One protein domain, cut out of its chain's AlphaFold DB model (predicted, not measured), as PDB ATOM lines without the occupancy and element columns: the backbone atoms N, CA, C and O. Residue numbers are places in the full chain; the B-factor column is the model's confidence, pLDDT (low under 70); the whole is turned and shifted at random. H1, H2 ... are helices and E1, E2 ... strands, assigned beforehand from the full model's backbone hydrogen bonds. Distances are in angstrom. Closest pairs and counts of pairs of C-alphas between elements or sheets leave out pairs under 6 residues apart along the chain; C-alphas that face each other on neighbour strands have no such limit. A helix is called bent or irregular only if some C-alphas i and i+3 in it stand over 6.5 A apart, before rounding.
ATOM      1  N   ALA A  44      15.908 -25.847 -15.739       76.75
ATOM      2  CA  ALA A  44      15.282 -27.135 -15.986       76.75
ATOM      3  C   ALA A  44      14.748 -27.738 -14.680       76.75
ATOM      4  O   ALA A  44      15.497 -27.936 -13.725       76.75
ATOM      5  N   ASP A  45      13.467 -28.108 -14.667       78.00
ATOM      6  CA  ASP A  45      12.855 -28.819 -13.534       78.00
ATOM      7  C   ASP A  45      13.302 -30.286 -13.447       78.00
ATOM      8  O   ASP A  45      13.195 -30.918 -12.402       78.00
ATOM      9  N   ASN A  46      13.767 -30.854 -14.563       82.56
ATOM     10  CA  ASN A  46      14.096 -32.268 -14.682       82.56
ATOM     11  C   ASN A  46      15.419 -32.475 -15.420       82.56
ATOM     12  O   ASN A  46      15.762 -31.711 -16.325       82.56
ATOM     13  N   THR A  47      16.107 -33.567 -15.089       87.75
ATOM     14  CA  THR A  47      17.287 -34.024 -15.826       87.75
ATOM     15  C   THR A  47      16.865 -34.621 -17.167       87.75
ATOM     16  O   THR A  47      15.902 -35.387 -17.238       87.75
ATOM     17  N   VAL A  48      17.583 -34.298 -18.243       87.75
ATOM     18  CA  VAL A  48      17.302 -34.811 -19.593       87.75
ATOM     19  C   VAL A  48      18.512 -35.559 -20.128       87.75
ATOM     20  O   VAL A  48      19.619 -35.021 -20.175       87.75
ATOM     21  N   ILE A  49      18.281 -36.787 -20.585       88.25
ATOM     22  CA  ILE A  49      19.258 -37.600 -21.313       88.25
ATOM     23  C   ILE A  49      18.710 -37.838 -22.732       88.25
ATOM     24  O   ILE A  49      17.517 -38.118 -22.888       88.25
ATOM     25  N   PRO A  50      19.533 -37.741 -23.793       87.00
ATOM     26  CA  PRO A  50      19.112 -38.140 -25.133       87.00
ATOM     27  C   PRO A  50      18.621 -39.594 -25.156       87.00
ATOM     28  O   PRO A  50      19.285 -40.480 -24.623       87.00
ATOM     29  N   TYR A  51      17.476 -39.857 -25.794       87.81
ATOM     30  CA  TYR A  51      16.892 -41.204 -25.822       87.81
ATOM     31  C   TYR A  51      17.858 -42.255 -26.383       87.81
ATOM     32  O   TYR A  51      18.033 -43.310 -25.781       87.81
ATOM     33  N   ASP A  52      18.550 -41.929 -27.476       86.75
ATOM     34  CA  ASP A  52      19.514 -42.831 -28.115       86.75
ATOM     35  C   ASP A  52      20.666 -43.200 -27.172       86.75
ATOM     36  O   ASP A  52      21.110 -44.346 -27.147       86.75
ATOM     37  N   LEU A  53      21.109 -42.249 -26.341       86.38
ATOM     38  CA  LEU A  53      22.152 -42.492 -25.351       86.38
ATOM     39  C   LEU A  53      21.656 -43.417 -24.237       86.38
ATOM     40  O   LEU A  53      22.371 -44.328 -23.828       86.38
ATOM     41  N   ALA A  54      20.424 -43.213 -23.770       89.12
ATOM     42  CA  ALA A  54      19.817 -44.074 -22.763       89.12
ATOM     43  C   ALA A  54      19.645 -45.514 -23.271       89.12
ATOM     44  O   ALA A  54      19.955 -46.455 -22.543       89.12
ATOM     45  N   VAL A  55      19.237 -45.687 -24.534       90.12
ATOM     46  CA  VAL A  55      19.158 -47.003 -25.192       90.12
ATOM     47  C   VAL A  55      20.539 -47.643 -25.315       90.12
ATOM     48  O   VAL A  55      20.687 -48.823 -25.008       90.12
ATOM     49  N   LEU A  56      21.556 -46.876 -25.719       89.31
ATOM     50  CA  LEU A  56      22.929 -47.370 -25.860       89.31
ATOM     51  C   LEU A  56      23.518 -47.836 -24.522       89.31
ATOM     52  O   LEU A  56      24.196 -48.858 -24.469       89.31
ATOM     53  N   LEU A  57      23.229 -47.114 -23.441       89.00
ATOM     54  CA  LEU A  57      23.620 -47.484 -22.078       89.00
ATOM     55  C   LEU A  57      22.747 -48.606 -21.488       89.00
ATOM     56  O   LEU A  57      23.035 -49.106 -20.398       89.00
ATOM     57  N   GLY A  58      21.688 -49.001 -22.198       90.50
ATOM     58  CA  GLY A  58      20.722 -49.994 -21.752       90.50
ATOM     59  C   GLY A  58      19.939 -49.557 -20.517       90.50
ATOM     60  O   GLY A  58      19.530 -50.428 -19.759       90.50
ATOM     61  N   LEU A  59      19.775 -48.250 -20.279       89.88
ATOM     62  CA  LEU A  59      19.056 -47.723 -19.117       89.88
ATOM     63  C   LEU A  59      17.585 -48.140 -19.151       89.88
ATOM     64  O   LEU A  59      16.979 -48.257 -20.218       89.88
ATOM     65  N   ASP A  60      16.990 -48.294 -17.969       90.69
ATOM     66  CA  ASP A  60      15.542 -48.413 -17.874       90.69
ATOM     67  C   ASP A  60      14.891 -47.101 -18.327       90.69
ATOM     68  O   ASP A  60      15.147 -46.027 -17.786       90.69
ATOM     69  N   LEU A  61      14.047 -47.195 -19.348       89.56
ATOM     70  CA  LEU A  61      13.351 -46.050 -19.921       89.56
ATOM     71  C   LEU A  61      12.035 -45.767 -19.185       89.56
ATOM     72  O   LEU A  61      11.527 -44.648 -19.255       89.56
ATOM     73  N   GLY A  62      11.479 -46.753 -18.482       91.12
ATOM     74  CA  GLY A  62      10.221 -46.615 -17.761       91.12
ATOM     75  C   GLY A  62       9.028 -46.200 -18.638       91.12
ATOM     76  O   GLY A  62       8.868 -46.591 -19.807       91.12
ATOM     77  N   GLU A  63       8.142 -45.405 -18.038       89.19
ATOM     78  CA  GLU A  63       6.848 -45.027 -18.613       89.19
ATOM     79  C   GLU A  63       6.941 -43.850 -19.590       89.19
ATOM     80  O   GLU A  63       7.791 -42.970 -19.467       89.19
ATOM     81  N   GLU A  64       6.025 -43.806 -20.561       90.81
ATOM     82  CA  GLU A  64       5.886 -42.670 -21.475       90.81
ATOM     83  C   GLU A  64       5.047 -41.561 -20.834       90.81
ATOM     84  O   GLU A  64       3.913 -41.788 -20.414       90.81
ATOM     85  N   LYS A  65       5.581 -40.341 -20.816       88.25
ATOM     86  CA  LYS A  65       4.910 -39.135 -20.333       88.25
ATOM     87  C   LYS A  65       4.989 -38.020 -21.367       88.25
ATOM     88  O   LYS A  65       5.885 -37.965 -22.211       88.25
ATOM     89  N   LEU A  66       4.025 -37.108 -21.303       84.25
ATOM     90  CA  LEU A  66       4.039 -35.896 -22.111       84.25
ATOM     91  C   LEU A  66       4.813 -34.805 -21.358       84.25
ATOM     92  O   LEU A  66       4.417 -34.420 -20.261       84.25
ATOM     93  N   THR A  67       5.895 -34.302 -21.945       80.50
ATOM     94  CA  THR A  67       6.646 -33.139 -21.450       80.50
ATOM     95  C   THR A  67       6.267 -31.878 -22.215       80.50
ATOM     96  O   THR A  67       5.853 -31.959 -23.376       80.50
ATOM     97  N   ARG A  68       6.429 -30.711 -21.587       75.88
ATOM     98  CA  ARG A  68       6.264 -29.393 -22.211       75.88
ATOM     99  C   ARG A  68       7.544 -28.588 -22.047       75.88
ATOM    100  O   ARG A  68       8.113 -28.543 -20.966       75.88
ATOM    101  N   GLY A  69       7.951 -27.906 -23.108       70.88
ATOM    102  CA  GLY A  69       9.001 -26.897 -23.054       70.88
ATOM    103  C   GLY A  69       8.691 -25.735 -23.986       70.88
ATOM    104  O   GLY A  69       7.612 -25.657 -24.573       70.88
ATOM    105  N   ILE A  70       9.667 -24.846 -24.162       67.75
ATOM    106  CA  ILE A  70       9.529 -23.632 -24.985       67.75
ATOM    107  C   ILE A  70       9.109 -23.966 -26.433       67.75
ATOM    108  O   ILE A  70       8.386 -23.202 -27.062       67.75
ATOM    109  N   GLY A  71       9.519 -25.128 -26.949       69.25
ATOM    110  CA  GLY A  71       9.178 -25.602 -28.296       69.25
ATOM    111  C   GLY A  71       7.849 -26.362 -28.425       69.25
ATOM    112  O   GLY A  71       7.586 -26.901 -29.497       69.25
ATOM    113  N   GLY A  72       7.032 -26.455 -27.370       77.19
ATOM    114  CA  GLY A  72       5.766 -27.199 -27.362       77.19
ATOM    115  C   GLY A  72       5.815 -28.488 -26.536       77.19
ATOM    116  O   GLY A  72       6.602 -28.605 -25.597       77.19
ATOM    117  N   SER A  73       4.945 -29.450 -26.862       80.12
ATOM    118  CA  SER A  73       4.833 -30.727 -26.142       80.12
ATOM    119  C   SER A  73       5.536 -31.870 -26.883       80.12
ATOM    120  O   SER A  73       5.414 -31.979 -28.105       80.12
ATOM    121  N   ALA A  74       6.197 -32.777 -26.161       80.62
ATOM    122  CA  ALA A  74       6.694 -34.041 -26.711       80.62
ATOM    123  C   ALA A  74       6.441 -35.224 -25.793       80.62
ATOM    124  O   ALA A  74       6.233 -35.087 -24.594       80.62
ATOM    125  N   LYS A  75       6.508 -36.408 -26.395       84.31
ATOM    126  CA  LYS A  75       6.593 -37.669 -25.676       84.31
ATOM    127  C   LYS A  75       8.028 -37.885 -25.212       84.31
ATOM    128  O   LYS A  75       8.962 -37.781 -26.013       84.31
ATOM    129  N   ALA A  76       8.172 -38.194 -23.940       87.31
ATOM    130  CA  ALA A  76       9.424 -38.552 -23.308       87.31
ATOM    131  C   ALA A  76       9.192 -39.773 -22.422       87.31
ATOM    132  O   ALA A  76       8.089 -39.997 -21.928       87.31
ATOM    133  N   ARG A  77      10.226 -40.579 -22.244       90.31
ATOM    134  CA  ARG A  77      10.219 -41.711 -21.320       90.31
ATOM    135  C   ARG A  77      10.836 -41.263 -20.000       90.31
ATOM    136  O   ARG A  77      11.722 -40.413 -20.032       90.31
ATOM    137  N   THR A  78      10.355 -41.748 -18.862       90.25
ATOM    138  CA  THR A  78      10.861 -41.301 -17.558       90.25
ATOM    139  C   THR A  78      11.242 -42.470 -16.671       90.25
ATOM    140  O   THR A  78      10.399 -43.326 -16.408       90.25
ATOM    141  N   SER A  79      12.463 -42.434 -16.142       91.25
ATOM    142  CA  SER A  79      12.932 -43.336 -15.088       91.25
ATOM    143  C   SER A  79      13.950 -42.620 -14.197       91.25
ATOM    144  O   SER A  79      14.318 -41.472 -14.455       91.25
ATOM    145  N   SER A  80      14.381 -43.274 -13.129       88.94
ATOM    146  CA  SER A  80      15.421 -42.766 -12.237       88.94
ATOM    147  C   SER A  80      16.793 -43.222 -12.721       88.94
ATOM    148  O   SER A  80      16.982 -44.398 -13.028       88.94
ATOM    149  N   CYS A  81      17.767 -42.314 -12.748       86.00
ATOM    150  CA  CYS A  81      19.153 -42.658 -13.061       86.00
ATOM    151  C   CYS A  81      20.084 -42.210 -11.941       86.00
ATOM    152  O   CYS A  81      19.893 -41.148 -11.345       86.00
ATOM    153  N   LEU A  82      21.096 -43.035 -11.683       87.19
ATOM    154  CA  LEU A  82      22.193 -42.730 -10.780       87.19
ATOM    155  C   LEU A  82      23.298 -42.019 -11.563       87.19
ATOM    156  O   LEU A  82      23.772 -42.531 -12.578       87.19
ATOM    157  N   PHE A  83      23.714 -40.857 -11.076       86.12
ATOM    158  CA  PHE A  83      24.864 -40.122 -11.588       86.12
ATOM    159  C   PHE A  83      25.929 -40.055 -10.514       86.12
ATOM    160  O   PHE A  83      25.616 -39.751  -9.366       86.12
ATOM    161  N   SER A  84      27.181 -40.254 -10.898       86.12
ATOM    162  CA  SER A  84      28.328 -40.022 -10.019       86.12
ATOM    163  C   SER A  84      29.188 -38.902 -10.587       86.12
ATOM    164  O   SER A  84      29.378 -38.800 -11.800       86.12
ATOM    165  N   PHE A  85      29.718 -38.034  -9.733       83.69
ATOM    166  CA  PHE A  85      30.531 -36.903 -10.179       83.69
ATOM    167  C   PHE A  85      32.015 -37.258 -10.144       83.69
ATOM    168  O   PHE A  85      32.493 -37.907  -9.225       83.69
ATOM    169  N   LYS A  86      32.790 -36.815 -11.139       71.56
ATOM    170  CA  LYS A  86      34.191 -37.257 -11.279       71.56
ATOM    171  C   LYS A  86      35.121 -36.880 -10.124       71.56
ATOM    172  O   LYS A  86      36.152 -37.521  -9.948       71.56
ATOM    173  N   ASN A  87      34.779 -35.842  -9.369       67.62
ATOM    174  CA  ASN A  87      35.612 -35.342  -8.281       67.62
ATOM    175  C   ASN A  87      35.026 -35.613  -6.892       67.62
ATOM    176  O   ASN A  87      35.667 -35.243  -5.914       67.62
ATOM    177  N   ASP A  88      33.860 -36.256  -6.808       61.81
ATOM    178  CA  ASP A  88      33.164 -36.499  -5.549       61.81
ATOM    179  C   ASP A  88      32.737 -37.966  -5.453       61.81
ATOM    180  O   ASP A  88      32.368 -38.600  -6.435       61.81
ATOM    181  N   TRP A  89      32.758 -38.505  -4.236       58.31
ATOM    182  CA  TRP A  89      32.216 -39.836  -3.925       58.31
ATOM    183  C   TRP A  89      30.683 -39.821  -3.839       58.31
ATOM    184  O   TRP A  89      30.057 -40.825  -3.504       58.31
ATOM    185  N   GLU A  90      30.085 -38.659  -4.093       70.69
ATOM    186  CA  GLU A  90      28.656 -38.435  -4.027       70.69
ATOM    187  C   GLU A  90      28.008 -38.877  -5.337       70.69
ATOM    188  O   GLU A  90      28.379 -38.449  -6.437       70.69
ATOM    189  N   SER A  91      27.011 -39.743  -5.193       78.38
ATOM    190  CA  SER A  91      26.144 -40.161  -6.281       78.38
ATOM    191  C   SER A  91      24.754 -39.597  -6.045       78.38
ATOM    192  O   SER A  91      24.232 -39.652  -4.931       78.38
ATOM    193  N   LEU A  92      24.145 -39.065  -7.096       83.62
ATOM    194  CA  LEU A  92      22.819 -38.478  -7.055       83.62
ATOM    195  C   LEU A  92      21.874 -39.305  -7.920       83.62
ATOM    196  O   LEU A  92      22.126 -39.531  -9.103       83.62
ATOM    197  N   ILE A  93      20.771 -39.747  -7.324       83.56
ATOM    198  CA  ILE A  93      19.661 -40.337  -8.067       83.56
ATOM    199  C   ILE A  93      18.740 -39.192  -8.460       83.56
ATOM    200  O   ILE A  93      18.212 -38.503  -7.589       83.56
ATOM    201  N   CYS A  94      18.529 -38.991  -9.755       84.12
ATOM    202  CA  CYS A  94      17.541 -38.029 -10.230       84.12
ATOM    203  C   CYS A  94      16.598 -38.640 -11.254       84.12
ATOM    204  O   CYS A  94      16.929 -39.576 -11.988       84.12
ATOM    205  N   GLN A  95      15.392 -38.081 -11.287       85.75
ATOM    206  CA  GLN A  95      14.403 -38.436 -12.283       85.75
ATOM    207  C   GLN A  95      14.839 -37.879 -13.638       85.75
ATOM    208  O   GLN A  95      15.010 -36.670 -13.818       85.75
ATOM    209  N   CYS A  96      15.018 -38.783 -14.591       87.19
ATOM    210  CA  CYS A  96      15.507 -38.492 -15.923       87.19
ATOM    211  C   CYS A  96      14.396 -38.608 -16.950       87.19
ATOM    212  O   CYS A  96      13.539 -39.490 -16.885       87.19
ATOM    213  N   TRP A  97      14.442 -37.706 -17.918       88.62
ATOM    214  CA  TRP A  97      13.543 -37.678 -19.055       88.62
ATOM    215  C   TRP A  97      14.334 -37.998 -20.318       88.62
ATOM    216  O   TRP A  97      15.300 -37.315 -20.661       88.62
ATOM    217  N   PHE A  98      13.897 -39.033 -21.025       87.69
ATOM    218  CA  PHE A  98      14.481 -39.507 -22.270       87.69
ATOM    219  C   PHE A  98      13.621 -39.041 -23.442       87.69
ATOM    220  O   PHE A  98      12.538 -39.576 -23.704       87.69
ATOM    221  N   CYS A  99      14.079 -38.004 -24.135       82.81
ATOM    222  CA  CYS A  99      13.318 -37.366 -25.207       82.81
ATOM    223  C   CYS A  99      13.590 -38.030 -26.566       82.81
ATOM    224  O   CYS A  99      14.721 -38.025 -27.045       82.81
ATOM    225  N   LEU A 100      12.531 -38.547 -27.205       68.00
ATOM    226  CA  LEU A 100      12.565 -39.230 -28.516       68.00
ATOM    227  C   LEU A 100      12.753 -38.281 -29.712       68.00
ATOM    228  O   LEU A 100      13.162 -38.693 -30.791       68.00
ATOM    229  N   LYS A 101      12.396 -37.004 -29.552       62.28
ATOM    230  CA  LYS A 101      12.625 -35.964 -30.560       62.28
ATOM    231  C   LYS A 101      13.763 -35.073 -30.096       62.28
ATOM    232  O   LYS A 101      13.841 -34.781 -28.905       62.28
ATOM    233  N   ARG A 102      14.560 -34.577 -31.053       55.59
ATOM    234  CA  ARG A 102      15.494 -33.454 -30.870       55.59
ATOM    235  C   ARG A 102      14.717 -32.254 -30.332       55.59
ATOM    236  O   ARG A 102      14.185 -31.445 -31.090       55.59
ATOM    237  N   PHE A 103      14.567 -32.198 -29.016       47.97
ATOM    238  CA  PHE A 103      13.986 -31.059 -28.344       47.97
ATOM    239  C   PHE A 103      14.950 -29.891 -28.506       47.97
ATOM    240  O   PHE A 103      16.156 -30.085 -28.627       47.97
ATOM    241  N   LEU A 104      14.389 -28.687 -28.576       39.62
ATOM    242  CA  LEU A 104      14.964 -27.443 -29.098       39.62
ATOM    243  C   LEU A 104      16.266 -26.938 -28.429       39.62
ATOM    244  O   LEU A 104      16.685 -25.808 -28.673       39.62
ATOM    245  N   PHE A 105      16.924 -27.739 -27.598       41.00
ATOM    246  CA  PHE A 105      18.243 -27.459 -27.061       41.00
ATOM    247  C   PHE A 105      19.295 -28.153 -27.920       41.00
ATOM    248  O   PHE A 105      19.646 -29.310 -27.750       41.00
ATOM    249  N   CYS A 106      19.765 -27.383 -28.895       34.09
ATOM    250  CA  CYS A 106      20.870 -27.669 -29.796       34.09
ATOM    251  C   CYS A 106      22.147 -28.059 -29.025       34.09
ATOM    252  O   CYS A 106      22.951 -27.180 -28.734       34.09
ATOM    253  N   LEU A 107      22.292 -29.339 -28.676       44.50
ATOM    254  CA  LEU A 107      23.512 -30.039 -28.260       44.50
ATOM    255  C   LEU A 107      23.235 -31.546 -28.423       44.50
ATOM    256  O   LEU A 107      22.489 -32.126 -27.642       44.50
ATOM    257  N   GLU A 108      23.781 -32.167 -29.468       42.53
ATOM    258  CA  GLU A 108      23.442 -33.544 -29.877       42.53
ATOM    259  C   GLU A 108      23.917 -34.634 -28.888       42.53
ATOM    260  O   GLU A 108      23.512 -35.781 -29.022       42.53
ATOM    261  N   GLU A 109      24.705 -34.289 -27.859       50.47
ATOM    262  CA  GLU A 109      25.374 -35.258 -26.968       50.47
ATOM    263  C   GLU A 109      25.492 -34.766 -25.512       50.47
ATOM    264  O   GLU A 109      26.487 -35.008 -24.829       50.47
ATOM    265  N   THR A 110      24.533 -33.978 -25.021       55.94
ATOM    266  CA  THR A 110      24.647 -33.360 -23.689       55.94
ATOM    267  C   THR A 110      23.551 -33.824 -22.746       55.94
ATOM    268  O   THR A 110      22.366 -33.749 -23.060       55.94
ATOM    269  N   VAL A 111      23.975 -34.269 -21.566       59.84
ATOM    270  CA  VAL A 111      23.099 -34.548 -20.428       59.84
ATOM    271  C   VAL A 111      22.757 -33.217 -19.771       59.84
ATOM    272  O   VAL A 111      23.660 -32.457 -19.441       59.84
ATOM    273  N   PHE A 112      21.483 -32.909 -19.579       66.56
ATOM    274  CA  PHE A 112      21.067 -31.711 -18.849       66.56
ATOM    275  C   PHE A 112      20.779 -32.106 -17.415       66.56
ATOM    276  O   PHE A 112      19.910 -32.938 -17.194       66.56
ATOM    277  N   LEU A 113      21.493 -31.522 -16.462       64.56
ATOM    278  CA  LEU A 113      21.306 -31.751 -15.036       64.56
ATOM    279  C   LEU A 113      20.554 -30.561 -14.452       64.56
ATOM    280  O   LEU A 113      20.974 -29.413 -14.635       64.56
ATOM    281  N   THR A 114      19.461 -30.833 -13.745       66.25
ATOM    282  CA  THR A 114      18.789 -29.804 -12.946       66.25
ATOM    283  C   THR A 114      19.651 -29.440 -11.736       66.25
ATOM    284  O   THR A 114      20.312 -30.299 -11.152       66.25
ATOM    285  N   SER A 115      19.675 -28.157 -11.367       53.62
ATOM    286  CA  SER A 115      20.362 -27.686 -10.157       53.62
ATOM    287  C   SER A 115      19.464 -27.669  -8.916       53.62
ATOM    288  O   SER A 115      19.888 -27.146  -7.886       53.62
ATOM    289  N   SER A 116      18.225 -28.153  -9.021       45.16
ATOM    290  CA  SER A 116      17.294 -28.256  -7.896       45.16
ATOM    291  C   SER A 116      17.715 -29.429  -7.004       45.16
ATOM    292  O   SER A 116      17.244 -30.551  -7.181       45.16
ATOM    293  N   ILE A 117      18.668 -29.159  -6.110       40.25
ATOM    294  CA  ILE A 117      19.037 -29.999  -4.959       40.25
ATOM    295  C   ILE A 117      18.205 -29.547  -3.761       40.25
ATOM    296  O   ILE A 117      18.117 -28.312  -3.557       40.25
TER     297      ILE A 117
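AT A GLANCE: This is residues 44 to 117 of the 117 residues of the protein "Peptidase A2 domain-containing protein" of Candidatus Woesearchaeota archaeon (UniProt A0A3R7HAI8). The domain is one strongly twisted, curled sheet of four strands, its long bent hairpin E3 and E4 ending in a tip, residues 85 to 90, that sticks out from the body. The short helix H1 stands up from the sheet over E4, and the short strand E5 runs beside the edge strand E1. The 74 printed residues hold one named helix and five named strands, in the order E1 H1 E2 E3 E4 E5 along the chain. The sheet order is E1 E4 E3 E2, mixed, and the class is mostly strand. The whole is compact, with a radius of gyration of the C-alphas of 12.2 A, yet elongated, spanning 37 by 24 by 20 A.

HOW THE PARTS SIT: E2, residues 63 to 69, E3, residues 72 to 85, and E4, residues 91 to 99, form a meander, each strand the antiparallel neighbour of the one before. In the hairpin of E2 and E3, N 65 and O 76 are within hydrogen-bond range at 2.8 A. In the hairpin of E3 and E4, whose directions stand at 157 degrees, N 83 and O 92 are 2.9 A apart and N 98 and O 77 2.8 A. E3 bends by 80 degrees at residue 75, and E4 by 57 degrees at residue 95. E1, residues 47 to 50, is the parallel neighbour of E4 at 53 degrees, with N 97 and O 47 at 2.8 A. H1, residues 51 to 56, is on the sheet at a height of 9.2 A; its closest C-alphas to E4 are those of Tyr 51 and Phe 98, 4.6 A. Its line rises 52 degrees out of the local plane, and every O i to N i+4 pair in it is within hydrogen-bond range. E1, H1 and E2 make a split strand-helix-strand unit, two strands of one sheet with a helix between them along the chain and with E4 and E3 between them in the sheet, its crossover right-handed. E5, residues 111 to 114, pairs with no named strand; its closest C-alphas to E1 are those of Leu 113 and Thr 47, 4.7 A. E4 and E5 are near each other, while E5 is apart from E2, E3 and H1.

IN THESE COORDINATES: E3 is the longest strand, 31.7 A from C-alpha 72 at (5.766, -27.199, -27.362) to C-alpha 85. E4 measures 23.0 A and E2 18.8 A. E1 begins at C-alpha 47, (17.287, -34.024, -15.826), and E5 ends at C-alpha 114, (18.789, -29.804, -12.946).

THE WHOLE: The C-alphas farthest apart are those of Gly 72 and Trp 89, 37.5 A. The printed part has no cut and ends at residue 117, the chain's last. The link from E4 to E5, 11 residues, is long. The mean pLDDT of the printed part is 75.7; residues 70 to 71, 87 to 89 and 100 to 117 are under 70.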